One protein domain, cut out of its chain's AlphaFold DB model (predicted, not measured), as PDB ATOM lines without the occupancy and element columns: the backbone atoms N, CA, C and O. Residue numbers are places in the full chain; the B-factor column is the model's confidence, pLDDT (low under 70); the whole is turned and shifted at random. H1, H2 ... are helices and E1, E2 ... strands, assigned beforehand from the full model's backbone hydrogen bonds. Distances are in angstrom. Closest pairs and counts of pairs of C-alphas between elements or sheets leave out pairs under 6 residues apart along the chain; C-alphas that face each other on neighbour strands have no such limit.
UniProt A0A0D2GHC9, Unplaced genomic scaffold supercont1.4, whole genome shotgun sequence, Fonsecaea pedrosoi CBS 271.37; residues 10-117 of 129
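AT A GLANCE: This is residues 10 to 117 of the 129 residues of an uncharacterized protein of Fonsecaea pedrosoi CBS 271.37 (UniProt A0A0D2GHC9). A loose cluster of short helices fills one end of the longest axis, with H3, H4, H5, H7 and H8 following one another round a rough ring and H1 packing on H3. From this body the small strand pair E1 and E4 leads to a narrower far end, where the short helix H6 is followed outward by the hairpin of E2 and E3. The printed part has 108 residues, with eight named helices and four named strands in the order H1, H2, H3, H4, H5, E1, E2, E3, H6, E4, H7, H8; E1 with E4 and E2 with E3 make two antiparallel sheets of two strands each. The class is mostly helix, with helices holding 53 and strands 12 of the 65 residues in named elements. The whole is loose, with a radius of gyration of the C-alphas of 16.3 A and spans of 51 by 36 by 21 A.

IN THESE COORDINATES: Residues 10 to 22 hold no named element. H1 is residues 23 to 27, with C-alpha 23 at (163.721, 161.874, 85.248), and H2 is residues 32 to 36. H3, residues 40 to 48, measures 12.7 A from first to last C-alpha. H4 is residues 50 to 54. H5, residues 57 to 67, is the longest helix, 15.4 A from first to last C-alpha. E1, residues 68 to 70, follows it with no residue between. E2 is residues 79 to 81, with C-alpha 81 at (135.849, 138.333, 100.111), and E3 is residues 87 to 89. H6, residues 91 to 98, measures 10.5 A. E4 is residues 103 to 105, H7 is residues 107 to 112, and H8 is residues 114 to 117, with C-alpha 117 at (172.270, 152.891, 102.733).

HOW THE PARTS SIT: H1 and H3 touch, the closest C-alphas being those of Gln 24 and Asp 44, 6.2 A apart. H2 and H3 only just touch, with 3 pairs of C-alphas within 8 A, the closest being those of Ile 34 and Arg 43 at 5.8 A. H3 and H4 are close but not clearly touching, with the C-alphas of Leu 46 and Tyr 53 closest at 6.5 A. H4 and H5 are also close but not clearly touching, with the C-alphas of Tyr 53 and Phe 60 closest at 6.6 A. H5 and H7 touch at a shallow tilt of 15 degrees and run opposite ways; their closest C-alphas, those of Cys 67 and Trp 109, are 6.1 A apart. H8 is close to but not clearly touching H7, with the C-alphas of His 110 and Asn 117 closest at 6.0 A. It is likewise close to but not clearly touching H3, with the C-alphas of Leu 42 and Leu 116 closest at 7.0 A. E1 and E4 are antiparallel at 146 degrees, and N 69 and O 104 are within hydrogen-bond range at 2.8 A. The closest C-alphas of E1 and H6, those of Leu 70 and Ala 97, are 6.9 A apart. H6 and E2 are near each other. E2 and E3 form a hairpin, antiparallel at 140 degrees, with N 80 and O 88 within hydrogen-bond range at 3.0 A. Every O i to N i+4 pair is within hydrogen-bond range in H1, H3, H4, H5, H6 and H7; H2 has 0 of 1 but 2 of 2 O i to N i+3 pairs, and H8 is too short for an O i to N i+4 pair.

THE WHOLE: The two C-alphas farthest apart are those of Glu 51 and Asp 83, 51.7 A. The printed part has no cut, and none of the links is long; the link from E1 to E2, 8 residues, is short, and the others are tight. The mean pLDDT of the printed part is 93.5, and no printed residue is under 70.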
ATOM      1  N   GLU A  10     146.051 156.359  80.139       72.06
ATOM      2  CA  GLU A  10     144.932 155.885  80.938       72.06
ATOM      3  C   GLU A  10     145.337 154.943  82.070       72.06
ATOM      4  O   GLU A  10     144.590 154.875  83.024       72.06
ATOM      5  N   PHE A  11     146.480 154.256  82.026       76.76
ATOM      6  CA  PHE A  11     146.922 153.349  83.101       76.76
ATOM      7  C   PHE A  11     148.167 153.853  83.832       76.76
ATOM      8  O   PHE A  11     148.619 153.242  84.793       76.76
ATOM      9  N   TYR A  12     148.742 154.981  83.402       78.60
ATOM     10  CA  TYR A  12     149.897 155.563  84.088       78.60
ATOM     11  C   TYR A  12     149.568 155.927  85.544       78.60
ATOM     12  O   TYR A  12     150.418 155.804  86.425       78.60
ATOM     13  N   HIS A  13     148.323 156.337  85.806       78.51
ATOM     14  CA  HIS A  13     147.858 156.643  87.156       78.51
ATOM     15  C   HIS A  13     147.735 155.404  88.055       78.51
ATOM     16  O   HIS A  13     147.851 155.551  89.268       78.51
ATOM     17  N   ASP A  14     147.594 154.209  87.473       83.91
ATOM     18  CA  ASP A  14     147.562 152.936  88.207       83.91
ATOM     19  C   ASP A  14     148.960 152.456  88.616       83.91
ATOM     20  O   ASP A  14     149.098 151.476  89.348       83.91
ATOM     21  N   ILE A  15     150.022 153.109  88.126       85.76
ATOM     22  CA  ILE A  15     151.384 152.807  88.555       85.76
ATOM     23  C   ILE A  15     151.601 153.465  89.921       85.76
ATOM     24  O   ILE A  15     151.494 154.698  90.016       85.76
ATOM     25  N   PRO A  16     151.977 152.686  90.952       89.41
ATOM     26  CA  PRO A  16     152.319 153.231  92.257       89.41
ATOM     27  C   PRO A  16     153.439 154.266  92.140       89.41
ATOM     28  O   PRO A  16     154.394 154.066  91.385       89.41
ATOM     29  N   ASP A  17     153.359 155.348  92.916       89.97
ATOM     30  CA  ASP A  17     154.334 156.450  92.896       89.97
ATOM     31  C   ASP A  17     155.784 155.951  93.006       89.97
ATOM     32  O   ASP A  17     156.680 156.461  92.335       89.97
ATOM     33  N   CYS A  18     156.007 154.904  93.805       91.22
ATOM     34  CA  CYS A  18     157.313 154.292  94.022       91.22
ATOM     35  C   CYS A  18     157.911 153.629  92.763       91.22
ATOM     36  O   CYS A  18     159.133 153.591  92.602       91.22
ATOM     37  N   LEU A  19     157.064 153.174  91.834       92.61
ATOM     38  CA  LEU A  19     157.456 152.494  90.598       92.61
ATOM     39  C   LEU A  19     157.449 153.401  89.366       92.61
ATOM     40  O   LEU A  19     158.047 153.027  88.356       92.61
ATOM     41  N   ARG A  20     156.856 154.599  89.427       92.54
ATOM     42  CA  ARG A  20     156.902 155.544  88.298       92.54
ATOM     43  C   ARG A  20     158.353 155.889  87.916       92.54
ATOM     44  O   ARG A  20     159.201 155.953  88.811       92.54
ATOM     45  N   PRO A  21     158.659 156.093  86.621       94.06
ATOM     46  CA  PRO A  21     160.000 156.486  86.192       94.06
ATOM     47  C   PRO A  21     160.434 157.814  86.820       94.06
ATOM     48  O   PRO A  21     159.653 158.766  86.873       94.06
ATOM     49  N   THR A  22     161.682 157.895  87.278       96.05
ATOM     50  CA  THR A  22     162.325 159.173  87.606       96.05
ATOM     51  C   THR A  22     162.808 159.872  86.330       96.05
ATOM     52  O   THR A  22     163.030 159.217  85.306       96.05
ATOM     53  N   PRO A  23     163.083 161.192  86.370       96.41
ATOM     54  CA  PRO A  23     163.721 161.874  85.248       96.41
ATOM     55  C   PRO A  23     165.057 161.246  84.826       96.41
ATOM     56  O   PRO A  23     165.418 161.323  83.653       96.41
ATOM     57  N   GLN A  24     165.805 160.610  85.738       96.03
ATOM     58  CA  GLN A  24     167.026 159.896  85.355       96.03
ATOM     59  C   GLN A  24     166.715 158.646  84.530       96.03
ATOM     60  O   GLN A  24     167.343 158.452  83.489       96.03
ATOM     61  N   GLN A  25     165.719 157.851  84.928       96.22
ATOM     62  CA  GLN A  25     165.280 156.682  84.156       96.22
ATOM     63  C   GLN A  25     164.781 157.075  82.756       96.22
ATOM     64  O   GLN A  25     165.056 156.384  81.780       96.22
ATOM     65  N   GLU A  26     164.105 158.216  82.622       95.09
ATOM     66  CA  GLU A  26     163.603 158.689  81.325       95.09
ATOM     67  C   GLU A  26     164.711 159.141  80.357       95.09
ATOM     68  O   GLU A  26     164.533 159.072  79.141       95.09
ATOM     69  N   ASN A  27     165.848 159.620  80.876       96.58
ATOM     70  CA  ASN A  27     166.855 160.323  80.073       96.58
ATOM     71  C   ASN A  27     168.207 159.603  79.966       96.58
ATOM     72  O   ASN A  27     169.013 159.953  79.101       96.58
ATOM     73  N   VAL A  28     168.484 158.616  80.821       96.98
ATOM     74  CA  VAL A  28     169.782 157.931  80.877       96.98
ATOM     75  C   VAL A  28     169.608 156.453  80.529       96.98
ATOM     76  O   VAL A  28     168.822 155.774  81.182       96.98
ATOM     77  N   PRO A  29     170.342 155.901  79.543       95.86
ATOM     78  CA  PRO A  29     170.323 154.466  79.275       95.86
ATOM     79  C   PRO A  29     170.784 153.658  80.492       95.86
ATOM     80  O   PRO A  29     171.874 153.876  81.017       95.86
ATOM     81  N   HIS A  30     169.978 152.686  80.905       95.14
ATOM     82  CA  HIS A  30     170.240 151.857  82.077       95.14
ATOM     83  C   HIS A  30     169.666 150.439  81.885       95.14
ATOM     84  O   HIS A  30     168.869 150.210  80.970       95.14
ATOM     85  N   PRO A  31     170.089 149.444  82.689       94.87
ATOM     86  CA  PRO A  31     169.463 148.123  82.683       94.87
ATOM     87  C   PRO A  31     167.996 148.195  83.123       94.87
ATOM     88  O   PRO A  31     167.719 148.681  84.216       94.87
ATOM     89  N   ILE A  32     167.083 147.651  82.314       94.24
ATOM     90  CA  ILE A  32     165.626 147.675  82.554       94.24
ATOM     91  C   ILE A  32     165.218 147.100  83.917       94.24
ATOM     92  O   ILE A  32     164.183 147.433  84.474       94.24
ATOM     93  N   GLU A  33     166.038 146.230  84.499       93.98
ATOM     94  CA  GLU A  33     165.769 145.640  85.806       93.98
ATOM     95  C   GLU A  33     165.796 146.664  86.951       93.98
ATOM     96  O   GLU A  33     165.149 146.441  87.975       93.98
ATOM     97  N   ILE A  34     166.497 147.793  86.776       96.05
ATOM     98  CA  ILE A  34     166.502 148.894  87.746       96.05
ATOM     99  C   ILE A  34     165.089 149.474  87.908       96.05
ATOM    100  O   ILE A  34     164.727 149.846  89.023       96.05
ATOM    101  N   ASP A  35     164.256 149.466  86.861       94.60
ATOM    102  CA  ASP A  35     162.893 150.015  86.903       94.60
ATOM    103  C   ASP A  35     162.003 149.341  87.954       94.60
ATOM    104  O   ASP A  35     161.100 149.978  88.500       94.60
ATOM    105  N   PHE A  36     162.296 148.079  88.284       92.64
ATOM    106  CA  PHE A  36     161.519 147.248  89.206       92.64
ATOM    107  C   PHE A  36     161.974 147.347  90.669       92.64
ATOM    108  O   PHE A  36     161.429 146.657  91.534       92.64
ATOM    109  N   LEU A  37     162.972 148.180  90.976       95.18
ATOM    110  CA  LEU A  37     163.363 148.456  92.356       95.18
ATOM    111  C   LEU A  37     162.415 149.501  92.950       95.18
ATOM    112  O   LEU A  37     162.319 150.617  92.449       95.18
ATOM    113  N   ALA A  38     161.755 149.161  94.057       92.04
ATOM    114  CA  ALA A  38     160.727 150.014  94.658       92.04
ATOM    115  C   ALA A  38     161.237 151.397  95.115       92.04
ATOM    116  O   ALA A  38     160.440 152.316  95.256       92.04
ATOM    117  N   PHE A  39     162.543 151.564  95.362       97.20
ATOM    118  CA  PHE A  39     163.128 152.790  95.919       97.20
ATOM    119  C   PHE A  39     163.630 153.736  94.809       97.20
ATOM    120  O   PHE A  39     164.690 153.469  94.236       97.20
ATOM    121  N   PRO A  40     162.972 154.883  94.531       96.92
ATOM    122  CA  PRO A  40     163.361 155.768  93.426       96.92
ATOM    123  C   PRO A  40     164.797 156.287  93.531       96.92
ATOM    124  O   PRO A  40     165.554 156.220  92.570       96.92
ATOM    125  N   LYS A  41     165.218 156.702  94.731       97.74
ATOM    126  CA  LYS A  41     166.584 157.193  94.968       97.74
ATOM    127  C   LYS A  41     167.651 156.113  94.777       97.74
ATOM    128  O   LYS A  41     168.775 156.426  94.402       97.74
ATOM    129  N   LEU A  42     167.316 154.846  95.042       98.11
ATOM    130  CA  LEU A  42     168.221 153.728  94.778       98.11
ATOM    131  C   LEU A  42     168.402 153.546  93.271       98.11
ATOM    132  O   LEU A  42     169.523 153.320  92.830       98.11
ATOM    133  N   ARG A  43     167.317 153.656  92.491       97.82
ATOM    134  CA  ARG A  43     167.372 153.575  91.023       97.82
ATOM    135  C   ARG A  43     168.304 154.642  90.461       97.82
ATOM    136  O   ARG A  43     169.255 154.298  89.765       97.82
ATOM    137  N   ASP A  44     168.091 155.886  90.871       98.32
ATOM    138  CA  ASP A  44     168.924 157.038  90.521       98.32
ATOM    139  C   ASP A  44     170.412 156.795  90.851       98.32
ATOM    140  O   ASP A  44     171.288 156.879  89.987       98.32
ATOM    141  N   ALA A  45     170.709 156.337  92.074       98.03
ATOM    142  CA  ALA A  45     172.079 156.035  92.493       98.03
ATOM    143  C   ALA A  45     172.752 154.922  91.667       98.03
ATOM    144  O   ALA A  45     173.961 154.975  91.433       98.03
ATOM    145  N   LEU A  46     172.002 153.905  91.227       97.92
ATOM    146  CA  LEU A  46     172.525 152.824  90.383       97.92
ATOM    147  C   LEU A  46     172.708 153.250  88.921       97.92
ATOM    148  O   LEU A  46     173.569 152.691  88.238       97.92
ATOM    149  N   ILE A  47     171.929 154.223  88.446       97.82
ATOM    150  CA  ILE A  47     172.109 154.849  87.129       97.82
ATOM    151  C   ILE A  47     173.388 155.694  87.121       97.82
ATOM    152  O   ILE A  47     174.182 155.583  86.186       97.82
ATOM    153  N   ASP A  48     173.630 156.468  88.180       97.47
ATOM    154  CA  ASP A  48     174.845 157.281  88.330       97.47
ATOM    155  C   ASP A  48     176.110 156.433  88.544       97.47
ATOM    156  O   ASP A  48     177.217 156.852  88.195       97.47
ATOM    157  N   ARG A  49     175.957 155.244  89.141       96.48
ATOM    158  CA  ARG A  49     177.055 154.347  89.544       96.48
ATOM    159  C   ARG A  49     176.835 152.925  89.019       96.48
ATOM    160  O   ARG A  49     176.660 151.981  89.807       96.48
ATOM    161  N   PRO A  50     176.831 152.737  87.685       95.39
ATOM    162  CA  PRO A  50     176.463 151.472  87.058       95.39
ATOM    163  C   PRO A  50     177.370 150.307  87.470       95.39
ATOM    164  O   PRO A  50     176.940 149.154  87.440       95.39
ATOM    165  N   GLU A  51     178.609 150.567  87.893       95.68
ATOM    166  CA  GLU A  51     179.570 149.551  88.321       95.68
ATOM    167  C   GLU A  51     179.112 148.754  89.551       95.68
ATOM    168  O   GLU A  51     179.432 147.565  89.658       95.68
ATOM    169  N   ILE A  52     178.328 149.365  90.448       94.03
ATOM    170  CA  ILE A  52     177.817 148.696  91.656       94.03
ATOM    171  C   ILE A  52     176.865 147.563  91.273       94.03
ATOM    172  O   ILE A  52     176.883 146.488  91.873       94.03
ATOM    173  N   TYR A  53     176.047 147.796  90.248       94.92
ATOM    174  CA  TYR A  53     175.025 146.861  89.809       94.92
ATOM    175  C   TYR A  53     175.528 145.916  88.708       94.92
ATOM    176  O   TYR A  53     175.340 144.704  88.792       94.92
ATOM    177  N   GLN A  54     176.218 146.428  87.687       92.89
ATOM    178  CA  GLN A  54     176.573 145.649  86.495       92.89
ATOM    179  C   GLN A  54     177.622 144.562  86.762       92.89
ATOM    180  O   GLN A  54     177.581 143.507  86.129       92.89
ATOM    181  N   THR A  55     178.535 144.775  87.715       92.46
ATOM    182  CA  THR A  55     179.607 143.807  88.017       92.46
ATOM    183  C   THR A  55     179.081 142.507  88.629       92.46
ATOM    184  O   THR A  55     179.656 141.443  88.400       92.46
ATOM    185  N   GLN A  56     177.978 142.569  89.386       92.99
ATOM    186  CA  GLN A  56     177.386 141.417  90.077       92.99
ATOM    187  C   GLN A  56     175.848 141.419  90.038       92.99
ATOM    188  O   GLN A  56     175.195 141.034  91.009       92.99
ATOM    189  N   LYS A  57     175.268 141.783  88.889       94.84
ATOM    190  CA  LYS A  57     173.820 141.966  88.676       94.84
ATOM    191  C   LYS A  57     172.932 140.915  89.353       94.84
ATOM    192  O   LYS A  57     172.134 141.240  90.224       94.84
ATOM    193  N   ARG A  58     173.134 139.628  89.040       95.69
ATOM    194  CA  ARG A  58     172.323 138.530  89.611       95.69
ATOM    195  C   ARG A  58     172.442 138.409  91.132       95.69
ATOM    196  O   ARG A  58     171.503 137.968  91.789       95.69
ATOM    197  N   ALA A  59     173.612 138.714  91.694       96.36
ATOM    198  CA  ALA A  59     173.814 138.658  93.139       96.36
ATOM    199  C   ALA A  59     173.121 139.838  93.830       96.36
ATOM    200  O   ALA A  59     172.485 139.621  94.860       96.36
ATOM    201  N   PHE A  60     173.189 141.030  93.226       97.22
ATOM    202  CA  PHE A  60     172.464 142.217  93.676       97.22
ATOM    203  C   PHE A  60     170.958 141.972  93.702       97.22
ATOM    204  O   PHE A  60     170.339 142.097  94.754       97.22
ATOM    205  N   GLU A  61     170.381 141.538  92.579       96.45
ATOM    206  CA  GLU A  61     168.943 141.264  92.451       96.45
ATOM    207  C   GLU A  61     168.466 140.228  93.468       96.45
ATOM    208  O   GLU A  61     167.469 140.434  94.156       96.45
ATOM    209  N   ARG A  62     169.211 139.123  93.612       97.35
ATOM    210  CA  ARG A  62     168.883 138.076  94.583       97.35
ATOM    211  C   ARG A  62     168.926 138.605  96.013       97.35
ATOM    212  O   ARG A  62     168.037 138.275  96.791       97.35
ATOM    213  N   ASN A  63     169.950 139.386  96.365       97.29
ATOM    214  CA  ASN A  63     170.072 139.960  97.703       97.29
ATOM    215  C   ASN A  63     168.917 140.937  97.962       97.29
ATOM    216  O   ASN A  63     168.187 140.747  98.932       97.29
ATOM    217  N   PHE A  64     168.673 141.883  97.047       97.30
ATOM    218  CA  PHE A  64     167.563 142.835  97.128       97.30
ATOM    219  C   PHE A  64     166.218 142.126  97.329       97.30
ATOM    220  O   PHE A  64     165.551 142.357  98.334       97.30
ATOM    221  N   ALA A  65     165.867 141.181  96.453       96.57
ATOM    222  CA  ALA A  65     164.612 140.437  96.552       96.57
ATOM    223  C   ALA A  65     164.506 139.619  97.854       96.57
ATOM    224  O   ALA A  65     163.443 139.568  98.467       96.57
ATOM    225  N   SER A  66     165.604 139.005  98.318       97.12
ATOM    226  CA  SER A  66     165.603 138.229  99.569       97.12
ATOM    227  C   SER A  66     165.499 139.087 100.831       97.12
ATOM    228  O   SER A  66     165.039 138.596 101.867       97.12
ATOM    229  N   CYS A  67     165.898 140.356 100.754       97.56
ATOM    230  CA  CYS A  67     165.996 141.271 101.888       97.56
ATOM    231  C   CYS A  67     164.840 142.271 101.971       97.56
ATOM    232  O   CYS A  67     164.629 142.839 103.040       97.56
ATOM    233  N   LEU A  68     164.090 142.473 100.885       96.87
ATOM    234  CA  LEU A  68     162.957 143.394 100.825       96.87
ATOM    235  C   LEU A  68     161.800 142.904 101.705       96.87
ATOM    236  O   LEU A  68     161.388 141.742 101.629       96.87
ATOM    237  N   ARG A  69     161.280 143.774 102.569       95.17
ATOM    238  CA  ARG A  69     160.157 143.491 103.469       95.17
ATOM    239  C   ARG A  69     159.143 144.618 103.395       95.17
ATOM    240  O   ARG A  69     159.513 145.783 103.461       95.17
ATOM    241  N   LEU A  70     157.870 144.249 103.330       92.91
ATOM    242  CA  LEU A  70     156.759 145.155 103.581       92.91
ATOM    243  C   LEU A  70     156.425 145.111 105.074       92.91
ATOM    244  O   LEU A  70     156.198 144.030 105.621       92.91
ATOM    245  N   GLN A  71     156.362 146.263 105.736       93.01
ATOM    246  CA  GLN A  71     156.037 146.386 107.162       93.01
ATOM    247  C   GLN A  71     154.525 146.271 107.436       93.01
ATOM    248  O   GLN A  71     153.950 147.041 108.202       93.01
ATOM    249  N   TRP A  72     153.857 145.310 106.793       90.92
ATOM    250  CA  TRP A  72     152.418 145.105 106.933       90.92
ATOM    251  C   TRP A  72     152.046 144.689 108.370       90.92
ATOM    252  O   TRP A  72     152.640 143.745 108.901       90.92
ATOM    253  N   PRO A  73     151.047 145.329 109.010       87.39
ATOM    254  CA  PRO A  73     150.599 144.932 110.340       87.39
ATOM    255  C   PRO A  73     149.991 143.524 110.325       87.39
ATOM    256  O   PRO A  73     148.928 143.305 109.748       87.39
ATOM    257  N   GLY A  74     150.612 142.569 111.024       80.92
ATOM    258  CA  GLY A  74     150.204 141.154 111.003       80.92
ATOM    259  C   GLY A  74     148.782 140.852 111.506       80.92
ATOM    260  O   GLY A  74     148.287 139.751 111.294       80.92
ATOM    261  N   ALA A  75     148.109 141.811 112.149       82.20
ATOM    262  CA  ALA A  75     146.717 141.676 112.579       82.20
ATOM    263  C   ALA A  75     145.690 141.905 111.451       82.20
ATOM    264  O   ALA A  75     144.502 141.663 111.658       82.20
ATOM    265  N   LYS A  76     146.114 142.398 110.278       84.62
ATOM    266  CA  LYS A  76     145.226 142.701 109.149       84.62
ATOM    267  C   LYS A  76     145.286 141.610 108.082       84.62
ATOM    268  O   LYS A  76     146.368 141.134 107.731       84.62
ATOM    269  N   SER A  77     144.124 141.243 107.543       88.04
ATOM    270  CA  SER A  77     144.044 140.308 106.418       88.04
ATOM    271  C   SER A  77     144.629 140.938 105.155       88.04
ATOM    272  O   SER A  77     144.448 142.124 104.916       88.04
ATOM    273  N   LEU A  78     145.318 140.139 104.340       90.29
ATOM    274  CA  LEU A  78     145.765 140.558 103.007       90.29
ATOM    275  C   LEU A  78     144.665 140.363 101.956       90.29
ATOM    276  O   LEU A  78     144.696 140.990 100.901       90.29
ATOM    277  N   LEU A  79     143.729 139.454 102.232       92.68
ATOM    278  CA  LEU A  79     142.666 139.057 101.323       92.68
ATOM    279  C   LEU A  79     141.310 139.340 101.954       92.68
ATOM    280  O   LEU A  79     141.104 139.089 103.145       92.68
ATOM    281  N   ILE A  80     140.376 139.800 101.136       92.71
ATOM    282  CA  ILE A  80     138.978 139.983 101.514       92.71
ATOM    283  C   ILE A  80     138.088 139.247 100.517       92.71
ATOM    284  O   ILE A  80     138.464 139.044  99.364       92.71
ATOM    285  N   MET A  81     136.912 138.830 100.977       94.50
ATOM    286  CA  MET A  81     135.849 138.333 100.111       94.50
ATOM    287  C   MET A  81     134.860 139.475  99.884       94.50
ATOM    288  O   MET A  81     134.411 140.074 100.862       94.50
ATOM    289  N   ASN A  82     134.560 139.800  98.627       88.84
ATOM    290  CA  ASN A  82     133.539 140.797  98.302       88.84
ATOM    291  C   ASN A  82     132.119 140.217  98.484       88.84
ATOM    292  O   ASN A  82     131.945 139.020  98.722       88.84
ATOM    293  N   ASP A  83     131.093 141.060  98.351       91.22
ATOM    294  CA  ASP A  83     129.685 140.648  98.500       91.22
ATOM    295  C   ASP A  83     129.236 139.615  97.445       91.22
ATOM    296  O   ASP A  83     128.243 138.914  97.640       91.22
ATOM    297  N   GLU A  84     129.983 139.485  96.345       93.62
ATOM    298  CA  GLU A  84     129.757 138.511  95.271       93.62
ATOM    299  C   GLU A  84     130.435 137.154  95.550       93.62
ATOM    300  O   GLU A  84     130.258 136.195  94.798       93.62
ATOM    301  N   GLY A  85     131.168 137.037  96.663       93.36
ATOM    302  CA  GLY A  85     131.878 135.821  97.062       93.36
ATOM    303  C   GLY A  85     133.259 135.659  96.420       93.36
ATOM    304  O   GLY A  85     133.879 134.603  96.561       93.36
ATOM    305  N   GLU A  86     133.763 136.679  95.728       94.42
ATOM    306  CA  GLU A  86     135.074 136.665  95.087       94.42
ATOM    307  C   GLU A  86     136.170 137.077  96.073       94.42
ATOM    308  O   GLU A  86     136.014 138.020  96.850       94.42
ATOM    309  N   ILE A  87     137.303 136.373  96.034       94.33
ATOM    310  CA  ILE A  87     138.469 136.682  96.865       94.33
ATOM    311  C   ILE A  87     139.368 137.656  96.107       94.33
ATOM    312  O   ILE A  87     139.883 137.325  95.040       94.33
ATOM    313  N   GLY A  88     139.596 138.826  96.696       92.49
ATOM    314  CA  GLY A  88     140.499 139.854  96.188       92.49
ATOM    315  C   GLY A  88     141.527 140.285  97.229       92.49
ATOM    316  O   GLY A  88     141.472 139.874  98.393       92.49
ATOM    317  N   LEU A  89     142.476 141.121  96.806       91.41
ATOM    318  CA  LEU A  89     143.352 141.834  97.735       91.41
ATOM    319  C   LEU A  89     142.528 142.841  98.538       91.41
ATOM    320  O   LEU A  89     141.617 143.471  98.005       91.41
ATOM    321  N   ASP A  90     142.855 142.991  99.819       91.97
ATOM    322  CA  ASP A  90     142.318 144.084 100.623       91.97
ATOM    323  C   ASP A  90     142.800 145.420 100.018       91.97
ATOM    324  O   ASP A  90     144.014 145.626  99.927       91.97
ATOM    325  N   PRO A  91     141.913 146.356  99.631       90.91
ATOM    326  CA  PRO A  91     142.329 147.677  99.158       90.91
ATOM    327  C   PRO A  91     143.224 148.418 100.163       90.91
ATOM    328  O   PRO A  91     144.082 149.210  99.775       90.91
ATOM    329  N   ALA A  92     143.077 148.145 101.466       91.75
ATOM    330  CA  ALA A  92     143.967 148.677 102.489       91.75
ATOM    331  C   ALA A  92     145.368 148.049 102.439       91.75
ATOM    332  O   ALA A  92     146.336 148.716 102.801       91.75
ATOM    333  N   PHE A  93     145.489 146.787 102.015       92.93
ATOM    334  CA  PHE A  93     146.782 146.159 101.739       92.93
ATOM    335  C   PHE A  93     147.418 146.752 100.482       92.93
ATOM    336  O   PHE A  93     148.597 147.090 100.530       92.93
ATOM    337  N   GLU A  94     146.657 146.928  99.396       91.36
ATOM    338  CA  GLU A  94     147.168 147.543  98.162       91.36
ATOM    339  C   GLU A  94     147.702 148.951  98.438       91.36
ATOM    340  O   GLU A  94     148.894 149.187  98.263       91.36
ATOM    341  N   ALA A  95     146.889 149.836  99.022       91.46
ATOM    342  CA  ALA A  95     147.316 151.193  99.368       91.46
ATOM    343  C   ALA A  95     148.540 151.220 100.306       91.46
ATOM    344  O   ALA A  95     149.377 152.121 100.238       91.46
ATOM    345  N   PHE A  96     148.672 150.230 101.195       92.83
ATOM    346  CA  PHE A  96     149.832 150.117 102.077       92.83
ATOM    347  C   PHE A  96     151.082 149.640 101.329       92.83
ATOM    348  O   PHE A  96     152.162 150.173 101.569       92.83
ATOM    349  N   ALA A  97     150.948 148.665 100.431       92.83
ATOM    350  CA  ALA A  97     152.033 148.147  99.605       92.83
ATOM    351  C   ALA A  97     152.487 149.139  98.522       92.83
ATOM    352  O   ALA A  97     153.620 149.055  98.059       92.83
ATOM    353  N   GLU A  98     151.646 150.088  98.120       92.24
ATOM    354  CA  GLU A  98     152.006 151.123  97.146       92.24
ATOM    355  C   GLU A  98     152.858 152.248  97.749       92.24
ATOM    356  O   GLU A  98     153.633 152.890  97.034       92.24
ATOM    357  N   ASN A  99     152.777 152.459  99.065       92.49
ATOM    358  CA  ASN A  99     153.598 153.448  99.750       92.49
ATOM    359  C   ASN A  99     155.012 152.908 100.030       92.49
ATOM    360  O   ASN A  99     155.197 151.969 100.809       92.49
ATOM    361  N   ILE A 100     156.023 153.553  99.440       93.64
ATOM    362  CA  ILE A 100     157.436 153.200  99.622       93.64
ATOM    363  C   ILE A 100     157.903 153.279 101.078       93.64
ATOM    364  O   ILE A 100     158.778 152.512 101.470       93.64
ATOM    365  N   ASP A 101     157.286 154.134 101.896       92.94
ATOM    366  CA  ASP A 101     157.656 154.318 103.303       92.94
ATOM    367  C   ASP A 101     157.408 153.062 104.151       92.94
ATOM    368  O   ASP A 101     157.960 152.925 105.240       92.94
ATOM    369  N   HIS A 102     156.603 152.120 103.654       93.71
ATOM    370  CA  HIS A 102     156.343 150.849 104.325       93.71
ATOM    371  C   HIS A 102     157.274 149.717 103.882       93.71
ATOM    372  O   HIS A 102     157.198 148.610 104.424       93.71
ATOM    373  N   TRP A 103     158.131 149.954 102.890       95.25
ATOM    374  CA  TRP A 103     159.107 148.977 102.431       95.25
ATOM    375  C   TRP A 103     160.462 149.245 103.052       95.25
ATOM    376  O   TRP A 103     160.958 150.368 103.086       95.25
ATOM    377  N   VAL A 104     161.100 148.176 103.499       96.51
ATOM    378  CA  VAL A 104     162.399 148.221 104.158       96.51
ATOM    379  C   VAL A 104     163.282 147.085 103.672       96.51
ATOM    380  O   VAL A 104     162.803 146.060 103.179       96.51
ATOM    381  N   LEU A 105     164.587 147.248 103.842       97.21
ATOM    382  CA  LEU A 105     165.566 146.185 103.675       97.21
ATOM    383  C   LEU A 105     166.069 145.732 105.052       97.21
ATOM    384  O   LEU A 105     166.192 146.520 105.992       97.21
ATOM    385  N   ILE A 106     166.312 144.428 105.190       96.88
ATOM    386  CA  ILE A 106     166.939 143.864 106.393       96.88
ATOM    387  C   ILE A 106     168.450 144.143 106.411       96.88
ATOM    388  O   ILE A 106     169.061 144.383 105.366       96.88
ATOM    389  N   ASP A 107     169.068 144.021 107.588       96.31
ATOM    390  CA  ASP A 107     170.486 144.335 107.832       96.31
ATOM    391  C   ASP A 107     171.457 143.679 106.840       96.31
ATOM    392  O   ASP A 107     172.390 144.330 106.380       96.31
ATOM    393  N   GLN A 108     171.181 142.443 106.409       97.18
ATOM    394  CA  GLN A 108     171.999 141.733 105.419       97.18
ATOM    395  C   GLN A 108     172.220 142.534 104.122       97.18
ATOM    396  O   GLN A 108     173.289 142.437 103.516       97.18
ATOM    397  N   TRP A 109     171.228 143.301 103.661       97.44
ATOM    398  CA  TRP A 109     171.391 144.127 102.465       97.44
ATOM    399  C   TRP A 109     172.269 145.346 102.746       97.44
ATOM    400  O   TRP A 109     173.157 145.663 101.958       97.44
ATOM    401  N   HIS A 110     172.064 145.991 103.895       97.50
ATOM    402  CA  HIS A 110     172.835 147.160 104.312       97.50
ATOM    403  C   HIS A 110     174.315 146.843 104.547       97.50
ATOM    404  O   HIS A 110     175.180 147.667 104.248       97.50
ATOM    405  N   ASP A 111     174.607 145.645 105.051       97.09
ATOM    406  CA  ASP A 111     175.972 145.154 105.233       97.09
ATOM    407  C   ASP A 111     176.638 144.836 103.885       97.09
ATOM    408  O   ASP A 111     177.839 145.048 103.712       97.09
ATOM    409  N   ALA A 112     175.862 144.353 102.908       96.84
ATOM    410  CA  ALA A 112     176.352 144.041 101.567       96.84
ATOM    411  C   ALA A 112     176.574 145.292 100.698       96.84
ATOM    412  O   ALA A 112     177.496 145.311  99.881       96.84
ATOM    413  N   TYR A 113     175.757 146.336 100.875       97.00
ATOM    414  CA  TYR A 113     175.771 147.553 100.056       97.00
ATOM    415  C   TYR A 113     175.812 148.836 100.904       97.00
ATOM    416  O   TYR A 113     174.955 149.710 100.753       97.00
ATOM    417  N   PRO A 114     176.831 149.025 101.765       96.96
ATOM    418  CA  PRO A 114     176.856 150.132 102.720       96.96
ATOM    419  C   PRO A 114     176.872 151.518 102.061       96.96
ATOM    420  O   PRO A 114     176.409 152.490 102.652       96.96
ATOM    421  N   THR A 115     177.368 151.614 100.824       96.87
ATOM    422  CA  THR A 115     177.397 152.859 100.037       96.87
ATOM    423  C   THR A 115     176.040 153.257  99.456       96.87
ATOM    424  O   THR A 115     175.940 154.333  98.877       96.87
ATOM    425  N   LEU A 116     175.013 152.411  99.600       97.69
ATOM    426  CA  LEU A 116     173.650 152.668  99.135       97.69
ATOM    427  C   LEU A 116     172.653 152.875 100.289       97.69
ATOM    428  O   LEU A 116     171.461 153.048 100.047       97.69
ATOM    429  N   ASN A 117     173.123 152.859 101.542       97.00
ATOM    430  CA  ASN A 117     172.270 152.891 102.733       97.00
ATOM    431  C   ASN A 117     171.374 154.129 102.837       97.00
ATOM    432  O   ASN A 117     170.304 154.043 103.423       97.00
TER     433      ASN A 117